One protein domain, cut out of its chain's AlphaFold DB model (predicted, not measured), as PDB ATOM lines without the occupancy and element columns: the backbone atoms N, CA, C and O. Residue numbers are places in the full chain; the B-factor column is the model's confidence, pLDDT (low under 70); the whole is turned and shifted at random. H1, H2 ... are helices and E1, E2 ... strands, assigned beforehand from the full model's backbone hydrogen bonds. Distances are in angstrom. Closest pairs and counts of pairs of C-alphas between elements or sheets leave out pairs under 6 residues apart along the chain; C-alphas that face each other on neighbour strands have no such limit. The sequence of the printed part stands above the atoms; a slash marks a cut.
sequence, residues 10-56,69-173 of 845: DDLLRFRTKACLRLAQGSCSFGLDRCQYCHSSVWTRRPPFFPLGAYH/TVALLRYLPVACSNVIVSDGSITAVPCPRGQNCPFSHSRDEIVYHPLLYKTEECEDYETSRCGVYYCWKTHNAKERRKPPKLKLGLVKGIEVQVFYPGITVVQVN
ATOM      1  N   ASP A  10     140.789  98.159  71.767       94.50
ATOM      2  CA  ASP A  10     140.168  96.837  71.702       94.50
ATOM      3  C   ASP A  10     140.342  96.030  73.008       94.50
ATOM      4  O   ASP A  10     139.402  95.384  73.479       94.50
ATOM      5  N   ASP A  11     141.513  96.122  73.654       96.50
ATOM      6  CA  ASP A  11     141.727  95.572  74.998       96.50
ATOM      7  C   ASP A  11     140.847  96.273  76.034       96.50
ATOM      8  O   ASP A  11     140.212  95.596  76.837       96.50
ATOM      9  N   LEU A  12     140.741  97.606  76.009       96.56
ATOM     10  CA  LEU A  12     139.904  98.374  76.938       96.56
ATOM     11  C   LEU A  12     138.416  97.997  76.817       96.56
ATOM     12  O   LEU A  12     137.700  97.974  77.823       96.56
ATOM     13  N   LEU A  13     137.937  97.622  75.624       95.62
ATOM     14  CA  LEU A  13     136.573  97.099  75.442       95.62
ATOM     15  C   LEU A  13     136.364  95.725  76.095       95.62
ATOM     16  O   LEU A  13     135.239  95.397  76.471       95.62
ATOM     17  N   ARG A  14     137.430  94.930  76.241       96.56
ATOM     18  CA  ARG A  14     137.407  93.537  76.729       96.56
ATOM     19  C   ARG A  14     137.868  93.409  78.188       96.56
ATOM     20  O   ARG A  14     137.482  92.452  78.865       96.56
ATOM     21  N   PHE A  15     138.638  94.372  78.688       97.88
ATOM     22  CA  PHE A  15     139.286  94.367  79.998       97.88
ATOM     23  C   PHE A  15     138.279  94.156  81.130       97.88
ATOM     24  O   PHE A  15     137.282  94.869  81.235       97.88
ATOM     25  N   ARG A  16     138.509  93.133  81.955       97.62
ATOM     26  CA  ARG A  16     137.648  92.729  83.080       97.62
ATOM     27  C   ARG A  16     136.172  92.499  82.721       97.62
ATOM     28  O   ARG A  16     135.340  92.410  83.614       97.62
ATOM     29  N   THR A  17     135.833  92.291  81.443       97.38
ATOM     30  CA  THR A  17     134.439  92.022  81.018       97.38
ATOM     31  C   THR A  17     133.955  90.592  81.261       97.38
ATOM     32  O   THR A  17     132.822  90.236  80.935       97.38
ATOM     33  N   LYS A  18     134.819  89.751  81.836       97.44
ATOM     34  CA  LYS A  18     134.539  88.371  82.238       97.44
ATOM     35  C   LYS A  18     135.155  88.130  83.614       97.44
ATOM     36  O   LYS A  18     136.251  88.631  83.880       97.44
ATOM     37  N   ALA A  19     134.472  87.361  84.458       97.56
ATOM     38  CA  ALA A  19     134.982  86.942  85.761       97.56
ATOM     39  C   ALA A  19     136.230  86.047  85.622       97.56
ATOM     40  O   ALA A  19     136.389  85.318  84.639       97.56
ATOM     41  N   CYS A  20     137.122  86.101  86.608       97.94
ATOM     42  CA  CYS A  20     138.367  85.342  86.603       97.94
ATOM     43  C   CYS A  20     138.150  83.870  86.978       97.94
ATOM     44  O   CYS A  20     137.990  83.527  88.148       97.94
ATOM     45  N   LEU A  21     138.226  82.981  85.981       97.12
ATOM     46  CA  LEU A  21     138.089  81.533  86.186       97.12
ATOM     47  C   LEU A  21     139.152  80.952  87.134       97.12
ATOM     48  O   LEU A  21     138.848  80.008  87.851       97.12
ATOM     49  N   ARG A  22     140.361  81.535  87.191       96.94
ATOM     50  CA  ARG A  22     141.407  81.113  88.143       96.94
ATOM     51  C   ARG A  22     141.024  81.443  89.586       96.94
ATOM     52  O   ARG A  22     141.105  80.583  90.451       96.94
ATOM     53  N   LEU A  23     140.511  82.652  89.836       96.75
ATOM     54  CA  LEU A  23     140.006  83.020  91.163       96.75
ATOM     55  C   LEU A  23     138.840  82.110  91.587       96.75
ATOM     56  O   LEU A  23     138.803  81.659  92.724       96.75
ATOM     57  N   ALA A  24     137.950  81.757  90.654       96.19
ATOM     58  CA  ALA A  24     136.879  80.782  90.887       96.19
ATOM     59  C   ALA A  24     137.373  79.332  91.113       96.19
ATOM     60  O   ALA A  24     136.606  78.499  91.586       96.19
ATOM     61  N   GLN A  25     138.638  79.030  90.801       97.12
ATOM     62  CA  GLN A  25     139.330  77.775  91.131       97.12
ATOM     63  C   GLN A  25     140.112  77.858  92.460       97.12
ATOM     64  O   GLN A  25     140.776  76.895  92.834       97.12
ATOM     65  N   GLY A  26     140.033  78.986  93.177       96.12
ATOM     66  CA  GLY A  26     140.603  79.188  94.513       96.12
ATOM     67  C   GLY A  26     141.703  80.251  94.583       96.12
ATOM     68  O   GLY A  26     141.857  80.885  95.623       96.12
ATOM     69  N   SER A  27     142.454  80.505  93.504       96.38
ATOM     70  CA  SER A  27     143.491  81.548  93.502       96.38
ATOM     71  C   SER A  27     143.848  82.052  92.100       96.38
ATOM     72  O   SER A  27     143.808  81.329  91.106       96.38
ATOM     73  N   CYS A  28     144.226  83.328  92.000       97.31
ATOM     74  CA  CYS A  28     144.681  83.927  90.748       97.31
ATOM     75  C   CYS A  28     146.109  84.463  90.893       97.31
ATOM     76  O   CYS A  28     146.333  85.508  91.500       97.31
ATOM     77  N   SER A  29     147.061  83.787  90.246       96.31
ATOM     78  CA  SER A  29     148.495  84.119  90.228       96.31
ATOM     79  C   SER A  29     148.855  85.506  89.661       96.31
ATOM     80  O   SER A  29     150.026  85.863  89.632       96.31
ATOM     81  N   PHE A  30     147.881  86.267  89.152       95.94
ATOM     82  CA  PHE A  30     148.072  87.634  88.650       95.94
ATOM     83  C   PHE A  30     147.669  88.717  89.670       95.94
ATOM     84  O   PHE A  30     147.815  89.904  89.378       95.94
ATOM     85  N   GLY A  31     147.158  88.334  90.846       94.69
ATOM     86  CA  GLY A  31     146.669  89.277  91.856       94.69
ATOM     87  C   GLY A  31     145.494  90.132  91.364       94.69
ATOM     88  O   GLY A  31     144.900  89.859  90.318       94.69
ATOM     89  N   LEU A  32     145.145  91.170  92.126       92.62
ATOM     90  CA  LEU A  32     144.101  92.126  91.743       92.62
ATOM     91  C   LEU A  32     144.563  93.073  90.626       92.62
ATOM     92  O   LEU A  32     143.753  93.455  89.786       92.62
ATOM     93  N   ASP A  33     145.850  93.414  90.564       93.19
ATOM     94  CA  ASP A  33     146.343  94.509  89.714       93.19
ATOM     95  C   ASP A  33     146.780  94.073  88.317       93.19
ATOM     96  O   ASP A  33     146.647  94.848  87.374       93.19
ATOM     97  N   ARG A  34     147.267  92.833  88.151       96.12
ATOM     98  CA  ARG A  34     147.745  92.312  86.853       96.12
ATOM     99  C   ARG A  34     146.747  91.378  86.169       96.12
ATOM    100  O   ARG A  34     147.033  90.870  85.086       96.12
ATOM    101  N   CYS A  35     145.572  91.131  86.760       97.31
ATOM    102  CA  CYS A  35     144.551  90.319  86.104       97.31
ATOM    103  C   CYS A  35     143.696  91.135  85.118       97.31
ATOM    104  O   CYS A  35     143.068  92.139  85.469       97.31
ATOM    105  N   GLN A  36     143.624  90.630  83.883       97.19
ATOM    106  CA  GLN A  36     142.751  91.118  82.807       97.19
ATOM    107  C   GLN A  36     141.281  90.677  82.950       97.19
ATOM    108  O   GLN A  36     140.433  91.089  82.158       97.19
ATOM    109  N   TYR A  37     140.970  89.822  83.929       97.69
ATOM    110  CA  TYR A  37     139.626  89.329  84.245       97.69
ATOM    111  C   TYR A  37     139.150  89.923  85.573       97.69
ATOM    112  O   TYR A  37     139.963  90.198  86.452       97.69
ATOM    113  N   CYS A  38     137.843  90.139  85.734       97.25
ATOM    114  CA  CYS A  38     137.329  90.760  86.953       97.25
ATOM    115  C   CYS A  38     137.446  89.807  88.148       97.25
ATOM    116  O   CYS A  38     137.152  88.613  88.036       97.25
ATOM    117  N   HIS A  39     137.867  90.355  89.285       96.75
ATOM    118  CA  HIS A  39     137.938  89.661  90.572       96.75
ATOM    119  C   HIS A  39     136.756  90.003  91.497       96.75
ATOM    120  O   HIS A  39     136.605  89.365  92.533       96.75
ATOM    121  N   SER A  40     135.892  90.962  91.130       95.06
ATOM    122  CA  SER A  40     134.650  91.209  91.871       95.06
ATOM    123  C   SER A  40     133.691  90.031  91.695       95.06
ATOM    124  O   SER A  40     133.265  89.722  90.579       95.06
ATOM    125  N   SER A  41     133.329  89.404  92.814       94.44
ATOM    126  CA  SER A  41     132.247  88.421  92.916       94.44
ATOM    127  C   SER A  41     130.860  89.051  92.738       94.44
ATOM    128  O   SER A  41     129.937  88.374  92.294       94.44
ATOM    129  N   VAL A  42     130.723  90.343  93.061       95.88
ATOM    130  CA  VAL A  42     129.452  91.080  93.083       95.88
ATOM    131  C   VAL A  42     129.087  91.624  91.701       95.88
ATOM    132  O   VAL A  42     127.953  91.451  91.253       95.88
ATOM    133  N   TRP A  43     130.026  92.275  90.999       96.56
ATOM    134  CA  TRP A  43     129.744  92.868  89.688       96.56
ATOM    135  C   TRP A  43     130.956  92.893  88.744       96.56
ATOM    136  O   TRP A  43     131.860  93.724  88.854       96.56
ATOM    137  N   THR A  44     130.936  92.011  87.741       97.25
ATOM    138  CA  THR A  44     131.878  92.041  86.608       97.25
ATOM    139  C   THR A  44     131.621  93.267  85.725       97.25
ATOM    140  O   THR A  44     130.475  93.523  85.352       97.25
ATOM    141  N   ARG A  45     132.683  93.993  85.339       97.75
ATOM    142  CA  ARG A  45     132.603  95.175  84.459       97.75
ATOM    143  C   ARG A  45     131.843  94.861  83.169       97.75
ATOM    144  O   ARG A  45     132.194  93.943  82.436       97.75
ATOM    145  N   ARG A  46     130.825  95.648  82.836       97.56
ATOM    146  CA  ARG A  46     130.158  95.566  81.532       97.56
ATOM    147  C   ARG A  46     131.085  96.065  80.413       97.56
ATOM    148  O   ARG A  46     131.797  97.045  80.616       97.56
ATOM    149  N   PRO A  47     131.036  95.473  79.202       97.00
ATOM    150  CA  PRO A  47     131.546  96.136  78.005       97.00
ATOM    151  C   PRO A  47     130.894  97.525  77.867       97.00
ATOM    152  O   PRO A  47     129.669  97.607  78.026       97.00
ATOM    153  N   PRO A  48     131.657  98.597  77.581       96.88
ATOM    154  CA  PRO A  48     131.130  99.962  77.589       96.88
ATOM    155  C   PRO A  48     130.160 100.235  76.433       96.88
ATOM    156  O   PRO A  48     129.261 101.056  76.582       96.88
ATOM    157  N   PHE A  49     130.287  99.522  75.310       95.69
ATOM    158  CA  PHE A  49     129.418  99.664  74.138       95.69
ATOM    159  C   PHE A  49     128.364  98.553  74.027       95.69
ATOM    160  O   PHE A  49     128.545  97.436  74.524       95.69
ATOM    161  N   PHE A  50     127.250  98.844  73.349       92.38
ATOM    162  CA  PHE A  50     126.274  97.824  72.956       92.38
ATOM    163  C   PHE A  50     126.882  96.860  71.915       92.38
ATOM    164  O   PHE A  50     127.571  97.318  71.001       92.38
ATOM    165  N   PRO A  51     126.619  95.538  71.989       87.62
ATOM    166  CA  PRO A  51     127.090  94.594  70.977       87.62
ATOM    167  C   PRO A  51     126.547  94.939  69.582       87.62
ATOM    168  O   PRO A  51     125.334  94.966  69.377       87.62
ATOM    169  N   LEU A  52     127.444  95.153  68.612       74.06
ATOM    170  CA  LEU A  52     127.119  95.621  67.251       74.06
ATOM    171  C   LEU A  52     126.043  94.779  66.535       74.06
ATOM    172  O   LEU A  52     125.229  95.316  65.781       74.06
ATOM    173  N   GLY A  53     125.976  93.475  66.827       66.62
ATOM    174  CA  GLY A  53     124.955  92.569  66.288       66.62
ATOM    175  C   GLY A  53     123.506  92.969  66.606       66.62
ATOM    176  O   GLY A  53     122.613  92.620  65.841       66.62
ATOM    177  N   ALA A  54     123.260  93.747  67.669       55.62
ATOM    178  CA  ALA A  54     121.918  94.224  68.020       55.62
ATOM    179  C   ALA A  54     121.363  95.276  67.038       55.62
ATOM    180  O   ALA A  54     120.149  95.390  66.897       55.62
ATOM    181  N   TYR A  55     122.234  96.025  66.349       55.56
ATOM    182  CA  TYR A  55     121.839  97.039  65.359       55.56
ATOM    183  C   TYR A  55     121.975  96.555  63.910       55.56
ATOM    184  O   TYR A  55     121.260  97.032  63.028       55.56
ATOM    185  N   HIS A  56     122.869  95.600  63.639       50.25
ATOM    186  CA  HIS A  56     123.190  95.214  62.262       50.25
ATOM    187  C   HIS A  56     122.057  94.459  61.534       50.25
ATOM    188  O   HIS A  56     122.036  94.413  60.305       50.25
ATOM    189  N   THR A  69     128.820 102.557  61.899       65.81
ATOM    190  CA  THR A  69     127.981 102.276  63.067       65.81
ATOM    191  C   THR A  69     128.583 102.964  64.282       65.81
ATOM    192  O   THR A  69     129.487 102.430  64.920       65.81
ATOM    193  N   VAL A  70     128.088 104.165  64.588       78.19
ATOM    194  CA  VAL A  70     128.516 104.937  65.759       78.19
ATOM    195  C   VAL A  70     128.305 104.088  67.010       78.19
ATOM    196  O   VAL A  70     127.172 103.725  67.330       78.19
ATOM    197  N   ALA A  71     129.397 103.766  67.702       89.88
ATOM    198  CA  ALA A  71     129.361 102.941  68.898       89.88
ATOM    199  C   ALA A  71     128.540 103.641  69.994       89.88
ATOM    200  O   ALA A  71     128.875 104.743  70.437       89.88
ATOM    201  N   LEU A  72     127.438 103.008  70.406       94.06
ATOM    202  CA  LEU A  72     126.572 103.520  71.464       94.06
ATOM    203  C   LEU A  72     127.054 102.996  72.818       94.06
ATOM    204  O   LEU A  72     127.126 101.781  73.022       94.06
ATOM    205  N   LEU A  73     127.369 103.906  73.739       96.12
ATOM    206  CA  LEU A  73     127.662 103.594  75.135       96.12
ATOM    207  C   LEU A  73     126.425 103.011  75.824       96.12
ATOM    208  O   LEU A  73     125.305 103.470  75.597       96.12
ATOM    209  N   ARG A  74     126.647 102.027  76.697       96.44
ATOM    210  CA  ARG A  74     125.636 101.404  77.566       96.44
ATOM    211  C   ARG A  74     125.442 102.140  78.887       96.44
ATOM    212  O   ARG A  74     124.385 102.008  79.493       96.44
ATOM    213  N   TYR A  75     126.473 102.836  79.356       97.69
ATOM    214  CA  TYR A  75     126.491 103.520  80.642       97.69
ATOM    215  C   TYR A  75     127.482 104.700  80.629       97.69
ATOM    216  O   TYR A  75     128.300 104.816  79.719       97.69
ATOM    217  N   LEU A  76     127.368 105.585  81.618       97.44
ATOM    218  CA  LEU A  76     128.261 106.710  81.909       97.44
ATOM    219  C   LEU A  76     129.212 106.365  83.068       97.44
ATOM    220  O   LEU A  76     128.815 105.577  83.929       97.44
ATOM    221  N   PRO A  77     130.394 107.007  83.174       97.31
ATOM    222  CA  PRO A  77     131.377 106.785  84.246       97.31
ATOM    223  C   PRO A  77     130.964 107.405  85.597       97.31
ATOM    224  O   PRO A  77     131.795 107.868  86.369       97.31
ATOM    225  N   VAL A  78     129.665 107.448  85.880       96.44
ATOM    226  CA  VAL A  78     129.078 107.963  87.119       96.44
ATOM    227  C   VAL A  78     128.503 106.772  87.870       96.44
ATOM    228  O   VAL A  78     127.816 105.949  87.263       96.44
ATOM    229  N   ALA A  79     128.785 106.650  89.167       96.81
ATOM    230  CA  ALA A  79     128.250 105.567  89.989       96.81
ATOM    231  C   ALA A  79     126.710 105.611  90.032       96.81
ATOM    232  O   ALA A  79     126.107 106.678  90.143       96.81
ATOM    233  N   CYS A  80     126.057 104.453  89.952       97.50
ATOM    234  CA  CYS A  80     124.617 104.369  90.169       97.50
ATOM    235  C   CYS A  80     124.293 104.520  91.661       97.50
ATOM    236  O   CYS A  80     124.903 103.854  92.492       97.50
ATOM    237  N   SER A  81     123.262 105.304  91.985       96.38
ATOM    238  CA  SER A  81     122.736 105.472  93.349       96.38
ATOM    239  C   SER A  81     122.289 104.169  94.027       96.38
ATOM    240  O   SER A  81     122.198 104.116  95.245       96.38
ATOM    241  N   ASN A  82     122.024 103.111  93.253       97.31
ATOM    242  CA  ASN A  82     121.588 101.801  93.746       97.31
ATOM    243  C   ASN A  82     122.758 100.800  93.871       97.31
ATOM    244  O   ASN A  82     122.598  99.609  93.590       97.31
ATOM    245  N   VAL A  83     123.951 101.292  94.207       97.31
ATOM    246  CA  VAL A  83     125.155 100.501  94.501       97.31
ATOM    247  C   VAL A  83     125.455 100.662  95.985       97.31
ATOM    248  O   VAL A  83     125.650 101.780  96.453       97.31
ATOM    249  N   ILE A  84     125.501  99.552  96.721       96.81
ATOM    250  CA  ILE A  84     125.865  99.557  98.137       96.81
ATOM    251  C   ILE A  84     127.385  99.428  98.233       96.81
ATOM    252  O   ILE A  84     127.981  98.486  97.700       96.81
ATOM    253  N   VAL A  85     127.995 100.405  98.899       96.62
ATOM    254  CA  VAL A  85     129.427 100.459  99.195       96.62
ATOM    255  C   VAL A  85     129.613 100.263 100.697       96.62
ATOM    256  O   VAL A  85     128.903 100.867 101.497       96.62
ATOM    257  N   SER A  86     130.570  99.426 101.074       95.69
ATOM    258  CA  SER A  86     131.008  99.185 102.451       95.69
ATOM    259  C   SER A  86     132.530  99.077 102.418       95.69
ATOM    260  O   SER A  86     133.067  98.428 101.521       95.69
ATOM    261  N   ASP A  87     133.238  99.760 103.318       93.75
ATOM    262  CA  ASP A  87     134.709  99.709 103.412       93.75
ATOM    263  C   ASP A  87     135.417 100.036 102.074       93.75
ATOM    264  O   ASP A  87     136.344  99.360 101.624       93.75
ATOM    265  N   GLY A  88     134.888 101.035 101.353       88.38
ATOM    266  CA  GLY A  88     135.339 101.433 100.008       88.38
ATOM    267  C   GLY A  88     135.083 100.402  98.892       88.38
ATOM    268  O   GLY A  88     135.374 100.668  97.723       88.38
ATOM    269  N   SER A  89     134.519  99.243  99.230       90.38
ATOM    270  CA  SER A  89     134.263  98.105  98.347       90.38
ATOM    271  C   SER A  89     132.774  97.963  98.032       90.38
ATOM    272  O   SER A  89     131.908  98.304  98.830       90.38
ATOM    273  N   ILE A  90     132.440  97.454  96.846       94.19
ATOM    274  CA  ILE A  90     131.038  97.286  96.432       94.19
ATOM    275  C   ILE A  90     130.547  95.916  96.891       94.19
ATOM    276  O   ILE A  90     130.974  94.894  96.351       94.19
ATOM    277  N   THR A  91     129.661  95.912  97.885       96.19
ATOM    278  CA  THR A  91     129.135  94.705  98.540       96.19
ATOM    279  C   THR A  91     127.867  94.184  97.872       96.19
ATOM    280  O   THR A  91     127.686  92.972  97.767       96.19
ATOM    281  N   ALA A  92     127.016  95.071  97.347       96.25
ATOM    282  CA  ALA A  92     125.821  94.689  96.600       96.25
ATOM    283  C   ALA A  92     125.447  95.711  95.517       96.25
ATOM    284  O   ALA A  92     125.695  96.909  95.640       96.25
ATOM    285  N   VAL A  93     124.784  95.237  94.459       96.81
ATOM    286  CA  VAL A  93     124.217  96.080  93.392       96.81
ATOM    287  C   VAL A  93     122.718  95.772  93.241       96.81
ATOM    288  O   VAL A  93     122.318  95.120  92.275       96.81
ATOM    289  N   PRO A  94     121.856  96.221  94.177       96.81
ATOM    290  CA  PRO A  94     120.396  96.040  94.123       96.81
ATOM    291  C   PRO A  94     119.696  96.897  93.044       96.81
ATOM    292  O   PRO A  94     118.504  97.179  93.127       96.81
ATOM    293  N   CYS A  95     120.419  97.344  92.014       97.44
ATOM    294  CA  CYS A  95     119.904  98.246  90.992       97.44
ATOM    295  C   CYS A  95     118.832  97.571  90.109       97.44
ATOM    296  O   CYS A  95     119.177  96.688  89.315       97.44
ATOM    297  N   PRO A  96     117.562  98.033  90.113       96.19
ATOM    298  CA  PRO A  96     116.479  97.398  89.352       96.19
ATOM    299  C   PRO A  96     116.650  97.528  87.828       96.19
ATOM    300  O   PRO A  96     116.065  96.768  87.062       96.19
ATOM    301  N   ARG A  97     117.491  98.466  87.367       95.31
ATOM    302  CA  ARG A  97     117.869  98.613  85.949       95.31
ATOM    303  C   ARG A  97     118.887  97.549  85.503       95.31
ATOM    304  O   ARG A  97     119.068  97.339  84.302       95.31
ATOM    305  N   GLY A  98     119.566  96.891  86.449       95.44
ATOM    306  CA  GLY A  98     120.516  95.803  86.219       95.44
ATOM    307  C   GLY A  98     121.534  96.102  85.115       95.44
ATOM    308  O   GLY A  98     122.176  97.151  85.087       95.44
ATOM    309  N   GLN A  99     121.660  95.179  84.162       94.31
ATOM    310  CA  GLN A  99     122.569  95.296  83.014       94.31
ATOM    311  C   GLN A  99     122.282  96.494  82.085       94.31
ATOM    312  O   GLN A  99     123.181  96.901  81.342       94.31
ATOM    313  N   ASN A 100     121.077  97.070  82.152       94.69
ATOM    314  CA  ASN A 100     120.613  98.196  81.335       94.69
ATOM    315  C   ASN A 100     120.681  99.546  82.077       94.69
ATOM    316  O   ASN A 100     120.154 100.543  81.587       94.69
ATOM    317  N   CYS A 101     121.303  99.604  83.260       96.88
ATOM    318  CA  CYS A 101     121.510 100.869  83.959       96.88
ATOM    319  C   CYS A 101     122.467 101.786  83.172       96.88
ATOM    320  O   CYS A 101     123.576 101.341  82.867       96.88
ATOM    321  N   PRO A 102     122.115 103.060  82.904       96.94
ATOM    322  CA  PRO A 102     122.988 104.005  82.203       96.94
ATOM    323  C   PRO A 102     124.110 104.578  83.087       96.94
ATOM    324  O   PRO A 102     124.789 105.514  82.679       96.94
ATOM    325  N   PHE A 103     124.321 104.031  84.284       97.56
ATOM    326  CA  PHE A 103     125.336 104.442  85.255       97.56
ATOM    327  C   PHE A 103     126.202 103.235  85.637       97.56
ATOM    328  O   PHE A 103     125.741 102.093  85.537       97.56
ATOM    329  N   SER A 104     127.446 103.467  86.051       97.81
ATOM    330  CA  SER A 104     128.397 102.427  86.453       97.81
ATOM    331  C   SER A 104     127.998 101.716  87.750       97.81
ATOM    332  O   SER A 104     127.496 102.323  88.693       97.81
ATOM    333  N   HIS A 105     128.270 100.415  87.798       98.00
ATOM    334  CA  HIS A 105     127.991  99.502  88.910       98.00
ATOM    335  C   HIS A 105     129.265  98.913  89.548       98.00
ATOM    336  O   HIS A 105     129.172  98.151  90.506       98.00
ATOM    337  N   SER A 106     130.457  99.247  89.043       97.19
ATOM    338  CA  SER A 106     131.730  98.892  89.682       97.19
ATOM    339  C   SER A 106     132.801  99.970  89.487       97.19
ATOM    340  O   SER A 106     132.737 100.750  88.535       97.19
ATOM    341  N   ARG A 107     133.822  99.997  90.359       96.50
ATOM    342  CA  ARG A 107     134.999 100.878  90.199       96.50
ATOM    343  C   ARG A 107     135.697 100.634  88.855       96.50
ATOM    344  O   ARG A 107     136.064 101.593  88.184       96.50
ATOM    345  N   ASP A 108     135.789  99.369  88.428       97.50
ATOM    346  CA  ASP A 108     136.306  98.983  87.107       97.50
ATOM    347  C   ASP A 108     135.482  99.601  85.951       97.50
ATOM    348  O   ASP A 108     136.045  99.982  84.926       97.50
ATOM    349  N   GLU A 109     134.151  99.705  86.079       98.12
ATOM    350  CA  GLU A 109     133.308 100.337  85.052       98.12
ATOM    351  C   GLU A 109     133.580 101.837  84.902       98.12
ATOM    352  O   GLU A 109     133.523 102.321  83.771       98.12
ATOM    353  N   ILE A 110     133.904 102.532  86.002       97.62
ATOM    354  CA  ILE A 110     134.227 103.967  86.037       97.62
ATOM    355  C   ILE A 110     135.637 104.219  85.495       97.62
ATOM    356  O   ILE A 110     135.799 104.896  84.483       97.62
ATOM    357  N   VAL A 111     136.671 103.668  86.142       97.56
ATOM    358  CA  VAL A 111     138.058 104.096  85.879       97.56
ATOM    359  C   VAL A 111     138.602 103.590  84.541       97.56
ATOM    360  O   VAL A 111     139.413 104.254  83.903       97.56
ATOM    361  N   TYR A 112     138.100 102.450  84.055       98.06
ATOM    362  CA  TYR A 112     138.384 101.952  82.705       98.06
ATOM    363  C   TYR A 112     137.290 102.352  81.700       98.06
ATOM    364  O   TYR A 112     137.106 101.681  80.682       98.06
ATOM    365  N   HIS A 113     136.508 103.402  81.961       98.06
ATOM    366  CA  HIS A 113     135.558 103.912  80.976       98.06
ATOM    367  C   HIS A 113     136.297 104.619  79.822       98.06
ATOM    368  O   HIS A 113     137.241 105.361  80.094       98.06
ATOM    369  N   PRO A 114     135.860 104.501  78.548       97.25
ATOM    370  CA  PRO A 114     136.501 105.191  77.419       97.25
ATOM    371  C   PRO A 114     136.574 106.727  77.514       97.25
ATOM    372  O   PRO A 114     137.264 107.338  76.708       97.25
ATOM    373  N   LEU A 115     135.868 107.348  78.469       96.62
ATOM    374  CA  LEU A 115     135.900 108.797  78.730       96.62
ATOM    375  C   LEU A 115     136.875 109.222  79.845       96.62
ATOM    376  O   LEU A 115     137.111 110.416  79.965       96.62
ATOM    377  N   LEU A 116     137.389 108.285  80.655       97.19
ATOM    378  CA  LEU A 116     138.287 108.560  81.795       97.19
ATOM    379  C   LEU A 116     139.631 107.819  81.711       97.19
ATOM    380  O   LEU A 116     140.631 108.259  82.276       97.19
ATOM    381  N   TYR A 117     139.686 106.678  81.015       98.06
ATOM    382  CA  TYR A 117     140.921 105.905  80.914       98.06
ATOM    383  C   TYR A 117     142.003 106.706  80.173       98.06
ATOM    384  O   TYR A 117     141.867 106.999  78.982       98.06
ATOM    385  N   LYS A 118     143.089 107.015  80.888       98.06
ATOM    386  CA  LYS A 118     144.245 107.809  80.452       98.06
ATOM    387  C   LYS A 118     143.908 109.253  80.032       98.06
ATOM    388  O   LYS A 118     144.574 109.790  79.156       98.06
ATOM    389  N   THR A 119     142.898 109.908  80.614       97.12
ATOM    390  CA  THR A 119     142.621 111.343  80.343       97.12
ATOM    391  C   THR A 119     143.331 112.299  81.308       97.12
ATOM    392  O   THR A 119     143.763 113.383  80.904       97.12
ATOM    393  N   GLU A 120     143.467 111.883  82.567       96.88
ATOM    394  CA  GLU A 120     144.131 112.586  83.677       96.88
ATOM    395  C   GLU A 120     145.551 112.051  83.903       96.88
ATOM    396  O   GLU A 120     145.832 110.911  83.534       96.88
ATOM    397  N   GLU A 121     146.431 112.837  84.523       97.69
ATOM    398  CA  GLU A 121     147.802 112.454  84.907       97.69
ATOM    399  C   GLU A 121     147.867 111.862  86.330       97.69
ATOM    400  O   GLU A 121     146.899 111.938  87.085       97.69
ATOM    401  N   CYS A 122     148.949 111.142  86.650       98.19
ATOM    402  CA  CYS A 122     149.058 110.297  87.843       98.19
ATOM    403  C   CYS A 122     150.083 110.836  88.853       98.19
ATOM    404  O   CYS A 122     151.273 110.546  88.738       98.19
ATOM    405  N   GLU A 123     149.605 111.523  89.897       97.50
ATOM    406  CA  GLU A 123     150.443 112.065  90.987       97.50
ATOM    407  C   GLU A 123     151.310 110.980  91.673       97.50
ATOM    408  O   GLU A 123     152.461 111.198  92.065       97.50
ATOM    409  N   ASP A 124     150.782 109.757  91.789       97.44
ATOM    410  CA  ASP A 124     151.531 108.620  92.332       97.44
ATOM    411  C   ASP A 124     152.650 108.141  91.393       97.44
ATOM    412  O   ASP A 124     153.622 107.562  91.866       97.44
ATOM    413  N   TYR A 125     152.559 108.357  90.077       97.00
ATOM    414  CA  TYR A 125     153.649 108.030  89.151       97.00
ATOM    415  C   TYR A 125     154.744 109.101  89.179       97.00
ATOM    416  O   TYR A 125     155.921 108.752  89.223       97.00
ATOM    417  N   GLU A 126     154.374 110.382  89.253       94.00
ATOM    418  CA  GLU A 126     155.323 111.491  89.444       94.00
ATOM    419  C   GLU A 126     156.148 111.302  90.725       94.00
ATOM    420  O   GLU A 126     157.370 111.429  90.721       94.00
ATOM    421  N   THR A 127     155.493 110.873  91.808       96.81
ATOM    422  CA  THR A 127     156.155 110.510  93.073       96.81
ATOM    423  C   THR A 127     156.766 109.097  93.088       96.81
ATOM    424  O   THR A 127     157.245 108.655  94.128       96.81
ATOM    425  N   SER A 128     156.777 108.374  91.958       96.12
ATOM    426  CA  SER A 128     157.310 107.002  91.802       96.12
ATOM    427  C   SER A 128     156.702 105.931  92.732       96.12
ATOM    428  O   SER A 128     157.276 104.858  92.921       96.12
ATOM    429  N   ARG A 129     155.512 106.186  93.287       97.38
ATOM    430  CA  ARG A 129     154.746 105.287  94.173       97.38
ATOM    431  C   ARG A 129     153.700 104.434  93.439       97.38
ATOM    432  O   ARG A 129     153.180 103.481  94.019       97.38
ATOM    433  N   CYS A 130     153.377 104.729  92.175       97.56
ATOM    434  CA  CYS A 130     152.334 104.013  91.431       97.56
ATOM    435  C   CYS A 130     152.757 102.586  91.020       97.56
ATOM    436  O   CYS A 130     153.237 102.343  89.915       97.56
ATOM    437  N   GLY A 131     152.507 101.610  91.898       95.38
ATOM    438  CA  GLY A 131     152.698 100.179  91.614       95.38
ATOM    439  C   GLY A 131     151.605  99.524  90.748       95.38
ATOM    440  O   GLY A 131     151.674  98.321  90.481       95.38
ATOM    441  N   VAL A 132     150.577 100.271  90.323       96.25
ATOM    442  CA  VAL A 132     149.388  99.717  89.653       96.25
ATOM    443  C   VAL A 132     149.693  99.390  88.188       96.25
ATOM    444  O   VAL A 132     149.766 100.270  87.334       96.25
ATOM    445  N   TYR A 133     149.823  98.097  87.874       96.94
ATOM    446  CA  TYR A 133     150.220  97.620  86.539       96.94
ATOM    447  C   TYR A 133     149.290  98.087  85.407       96.94
ATOM    448  O   TYR A 133     149.763  98.471  84.342       96.94
ATOM    449  N   TYR A 134     147.975  98.097  85.643       97.38
ATOM    450  CA  TYR A 134     146.981  98.678  84.736       97.38
ATOM    451  C   TYR A 134     146.496 100.047  85.235       97.38
ATOM    452  O   TYR A 134     145.294 100.291  85.295       97.38
ATOM    453  N   CYS A 135     147.407 100.943  85.632       97.81
ATOM    454  CA  CYS A 135     147.015 102.277  86.088       97.81
ATOM    455  C   CYS A 135     146.125 102.977  85.049       97.81
ATOM    456  O   CYS A 135     146.444 103.035  83.857       97.81
ATOM    457  N   TRP A 136     144.982 103.477  85.517       98.06
ATOM    458  CA  TRP A 136     143.971 104.130  84.691       98.06
ATOM    459  C   TRP A 136     144.291 105.608  84.439       98.06
ATOM    460  O   TRP A 136     143.934 106.118  83.379       98.06
ATOM    461  N   LYS A 137     145.012 106.267  85.359       97.94
ATOM    462  CA  LYS A 137     145.627 107.583  85.141       97.94
ATOM    463  C   LYS A 137     146.879 107.455  84.261       97.94
ATOM    464  O   LYS A 137     147.485 106.389  84.130       97.94
ATOM    465  N   THR A 138     147.233 108.544  83.601       98.00
ATOM    466  CA  THR A 138     148.333 108.675  82.635       98.00
ATOM    467  C   THR A 138     149.666 108.770  83.365       98.00
ATOM    468  O   THR A 138     149.800 109.587  84.268       98.00
ATOM    469  N   HIS A 139     150.659 107.970  82.974       97.75
ATOM    470  CA  HIS A 139     152.008 108.066  83.545       97.75
ATOM    471  C   HIS A 139     152.891 109.059  82.777       97.75
ATOM    472  O   HIS A 139     153.701 109.765  83.356       97.75
ATOM    473  N   ASN A 140     152.729 109.147  81.457       96.31
ATOM    474  CA  ASN A 140     153.506 110.045  80.603       96.31
ATOM    475  C   ASN A 140     152.581 110.658  79.550       96.31
ATOM    476  O   ASN A 140     151.714 109.949  79.045       96.31
ATOM    477  N   ALA A 141     152.803 111.904  79.118       96.56
ATOM    478  CA  ALA A 141     151.952 112.581  78.123       96.56
ATOM    479  C   ALA A 141     151.707 111.769  76.823       96.56
ATOM    480  O   ALA A 141     150.668 111.916  76.185       96.56
ATOM    481  N   LYS A 142     152.621 110.853  76.463       96.44
ATOM    482  CA  LYS A 142     152.487 109.902  75.338       96.44
ATOM    483  C   LYS A 142     151.376 108.852  75.514       96.44
ATOM    484  O   LYS A 142     150.907 108.302  74.524       96.44
ATOM    485  N   GLU A 143     150.965 108.552  76.744       97.00
ATOM    486  CA  GLU A 143     149.832 107.664  77.040       97.00
ATOM    487  C   GLU A 143     148.482 108.399  77.008       97.00
ATOM    488  O   GLU A 143     147.437 107.741  76.962       97.00
ATOM    489  N   ARG A 144     148.498 109.741  77.068       97.38
ATOM    490  CA  ARG A 144     147.314 110.561  77.343       97.38
ATOM    491  C   ARG A 144     146.332 110.529  76.178       97.38
ATOM    492  O   ARG A 144     146.671 110.804  75.027       97.38
ATOM    493  N   ARG A 145     145.077 110.224  76.487       96.12
ATOM    494  CA  ARG A 145     143.968 110.123  75.541       96.12
ATOM    495  C   ARG A 145     143.150 111.401  75.548       96.12
ATOM    496  O   ARG A 145     142.805 111.940  76.595       96.12
ATOM    497  N   LYS A 146     142.784 111.853  74.351       95.31
ATOM    498  CA  LYS A 146     141.742 112.867  74.176       95.31
ATOM    499  C   LYS A 146     140.387 112.169  74.382       95.31
ATOM    500  O   LYS A 146     140.161 111.162  73.708       95.31
ATOM    501  N   PRO A 147     139.505 112.642  75.282       91.69
ATOM    502  CA  PRO A 147     138.227 111.982  75.535       91.69
ATOM    503  C   PRO A 147     137.372 111.950  74.250       91.69
ATOM    504  O   PRO A 147     137.172 112.994  73.618       91.69
ATOM    505  N   PRO A 148     136.885 110.774  73.818       92.38
ATOM    506  CA  PRO A 148     136.160 110.630  72.561       92.38
ATOM    507  C   PRO A 148     134.741 111.211  72.645       92.38
ATOM    508  O   PRO A 148     134.029 111.036  73.634       92.38
ATOM    509  N   LYS A 149     134.289 111.849  71.558       93.94
ATOM    510  CA  LYS A 149     132.899 112.308  71.403       93.94
ATOM    511  C   LYS A 149     131.994 111.103  71.118       93.94
ATOM    512  O   LYS A 149     131.915 110.643  69.979       93.94
ATOM    513  N   LEU A 150     131.349 110.571  72.154       94.56
ATOM    514  CA  LEU A 150     130.552 109.339  72.092       94.56
ATOM    515  C   LEU A 150     129.045 109.609  72.213       94.56
ATOM    516  O   LEU A 150     128.602 110.699  72.575       94.56
ATOM    517  N   LYS A 151     128.233 108.594  71.899       95.12
ATOM    518  CA  LYS A 151     126.772 108.667  72.023       95.12
ATOM    519  C   LYS A 151     126.275 107.678  73.071       95.12
ATOM    520  O   LYS A 151     126.655 106.514  73.026       95.12
ATOM    521  N   LEU A 152     125.431 108.121  73.998       95.69
ATOM    522  CA  LEU A 152     124.844 107.275  75.041       95.69
ATOM    523  C   LEU A 152     123.518 106.690  74.553       95.69
ATOM    524  O   LEU A 152     122.593 107.442  74.251       95.69
ATOM    525  N   GLY A 153     123.422 105.363  74.485       94.19
ATOM    526  CA  GLY A 153     122.197 104.668  74.103       94.19
ATOM    527  C   GLY A 153     121.272 104.463  75.303       94.19
ATOM    528  O   GLY A 153     121.469 103.528  76.076       94.19
ATOM    529  N   LEU A 154     120.251 105.309  75.454       93.75
ATOM    530  CA  LEU A 154     119.258 105.177  76.525       93.75
ATOM    531  C   LEU A 154     118.071 104.325  76.088       93.75
ATOM    532  O   LEU A 154     117.429 104.606  75.077       93.75
ATOM    533  N   VAL A 155     117.728 103.321  76.895       88.62
ATOM    534  CA  VAL A 155     116.474 102.580  76.732       88.62
ATOM    535  C   VAL A 155     115.301 103.512  77.046       88.62
ATOM    536  O   VAL A 155     115.306 104.203  78.068       88.62
ATOM    537  N   LYS A 156     114.295 103.539  76.163       90.00
ATOM    538  CA  LYS A 156     113.103 104.391  76.303       90.00
ATOM    539  C   LYS A 156     112.462 104.245  77.693       90.00
ATOM    540  O   LYS A 156     112.194 103.131  78.134       90.00
ATOM    541  N   GLY A 157     112.187 105.376  78.344       87.44
ATOM    542  CA  GLY A 157     111.632 105.438  79.703       87.44
ATOM    543  C   GLY A 157     112.670 105.622  80.816       87.44
ATOM    544  O   GLY A 157     112.283 105.781  81.968       87.44
ATOM    545  N   ILE A 158     113.971 105.642  80.501       88.00
ATOM    546  CA  ILE A 158     115.018 106.034  81.452       88.00
ATOM    547  C   ILE A 158     115.461 107.469  81.156       88.00
ATOM    548  O   ILE A 158     116.155 107.719  80.173       88.00
ATOM    549  N   GLU A 159     115.092 108.401  82.031       88.31
ATOM    550  CA  GLU A 159     115.656 109.751  82.039       88.31
ATOM    551  C   GLU A 159     117.060 109.745  82.671       88.31
ATOM    552  O   GLU A 159     117.332 109.015  83.633       88.31
ATOM    553  N   VAL A 160     117.962 110.557  82.115       90.88
ATOM    554  CA  VAL A 160     119.305 110.811  82.647       90.88
ATOM    555  C   VAL A 160     119.527 112.317  82.651       90.88
ATOM    556  O   VAL A 160     119.803 112.912  81.615       90.88
ATOM    557  N   GLN A 161     119.420 112.916  83.836       85.94
ATOM    558  CA  GLN A 161     119.606 114.355  84.068       85.94
ATOM    559  C   GLN A 161     121.091 114.768  84.126       85.94
ATOM    560  O   GLN A 161     121.416 115.942  84.274       85.94
ATOM    561  N   VAL A 162     122.012 113.805  83.996       80.31
ATOM    562  CA  VAL A 162     123.460 114.043  84.009       80.31
ATOM    563  C   VAL A 162     123.929 114.481  82.621       80.31
ATOM    564  O   VAL A 162     124.122 113.654  81.728       80.31
ATOM    565  N   PHE A 163     124.163 115.782  82.452       86.62
ATOM    566  CA  PHE A 163     124.898 116.303  81.304       86.62
ATOM    567  C   PHE A 163     126.388 115.961  81.449       86.62
ATOM    568  O   PHE A 163     127.043 116.419  82.383       86.62
ATOM    569  N   TYR A 164     126.929 115.158  80.530       90.94
ATOM    570  CA  TYR A 164     128.348 114.794  80.511       90.94
ATOM    571  C   TYR A 164     129.027 115.393  79.265       90.94
ATOM    572  O   TYR A 164     128.543 115.150  78.152       90.94
ATOM    573  N   PRO A 165     130.125 116.163  79.400       90.75
ATOM    574  CA  PRO A 165     130.788 116.800  78.264       90.75
ATOM    575  C   PRO A 165     131.153 115.812  77.148       90.75
ATOM    576  O   PRO A 165     131.647 114.714  77.392       90.75
ATOM    577  N   GLY A 166     130.895 116.205  75.898       89.19
ATOM    578  CA  GLY A 166     131.187 115.383  74.719       89.19
ATOM    579  C   GLY A 166     130.213 114.226  74.449       89.19
ATOM    580  O   GLY A 166     130.405 113.528  73.453       89.19
ATOM    581  N   ILE A 167     129.167 114.034  75.267       95.31
ATOM    582  CA  ILE A 167     128.171 112.968  75.084       95.31
ATOM    583  C   ILE A 167     126.881 113.475  74.439       95.31
ATOM    584  O   ILE A 167     126.245 114.409  74.917       95.31
ATOM    585  N   THR A 168     126.443 112.801  73.371       94.81
ATOM    586  CA  THR A 168     125.089 112.966  72.811       94.81
ATOM    587  C   THR A 168     124.188 111.817  73.259       94.81
ATOM    588  O   THR A 168     124.488 110.653  72.996       94.81
ATOM    589  N   VAL A 169     123.054 112.118  73.890       94.38
ATOM    590  CA  VAL A 169     122.040 111.106  74.226       94.38
ATOM    591  C   VAL A 169     121.280 110.670  72.967       94.38
ATOM    592  O   VAL A 169     120.868 111.499  72.159       94.38
ATOM    593  N   VAL A 170     121.079 109.361  72.802       93.19
ATOM    594  CA  VAL A 170     120.303 108.746  71.715       93.19
ATOM    595  C   VAL A 170     119.329 107.738  72.319       93.19
ATOM    596  O   VAL A 170     119.739 106.848  73.063       93.19
ATOM    597  N   GLN A 171     118.039 107.838  71.989       91.88
ATOM    598  CA  GLN A 171     117.065 106.826  72.405       91.88
ATOM    599  C   GLN A 171     117.235 105.539  71.587       91.88
ATOM    600  O   GLN A 171     117.274 105.562  70.357       91.88
ATOM    601  N   VAL A 172     117.304 104.410  72.288       89.81
ATOM    602  CA  VAL A 172     117.414 103.058  71.738       89.81
ATOM    603  C   VAL A 172     116.115 102.313  72.033       89.81
ATOM    604  O   VAL A 172     115.692 102.187  73.186       89.81
ATOM    605  N   ASN A 173     115.477 101.797  70.984       84.62
ATOM    606  CA  ASN A 173     114.311 100.928  71.126       84.62
ATOM    607  C   ASN A 173     114.747  99.585  71.729       84.62
ATOM    608  O   ASN A 173     115.710  98.978  71.259       84.62
TER     609      ASN A 173
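This is residues 10 to 56 and 69 to 173 of the 845 residues of an uncharacterized protein of Besnoitia besnoiti (UniProt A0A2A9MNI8). This is a domain with little regular structure: loops wind round a small core of H3 and E1, with hairpin E2-E3 and the parallel ribbon E4-E5 on different sides and H2 and H4 far out. The 152 printed residues run H1 H2 E1 E2 E3 H3 H4 E4 E5, class mixed, with 39 residues in named elements. The whole is compact, radius of gyration of the C-alphas 16.2 A, spanning 45 by 38 by 32 A.

H1 is residues 10 to 14, from C-alpha 10 at (140.168, 96.837, 71.702); H2 53 to 56; E1 76 to 79; E2 84 to 86; E3 89 to 92; H3 107 to 111; H4 123 to 126; E4 151 to 155, 12.9 A; E5 168 to 172, 12.6 A, to C-alpha 172 at (117.414, 103.058, 71.738).

No helix touches another. In H1 and H3 every O i to N i+4 pair is within hydrogen-bond range; H2 and H4 are too short for one. The closest C-alphas of E1 and H3, Pro 77 and Ile 110, are 4.4 A apart. Hairpin E2 and E3 is antiparallel, N 86 to O 89 2.8 A. E4 and E5 are parallel, N 170 to O 152 2.8 A.

Residues 57 to 68 are not printed; C-alphas 56 and 69 are 8.6 A apart. The link H1 to H2 is long, 38 residues. Residues 53 to 56 and 69 have pLDDT under 70.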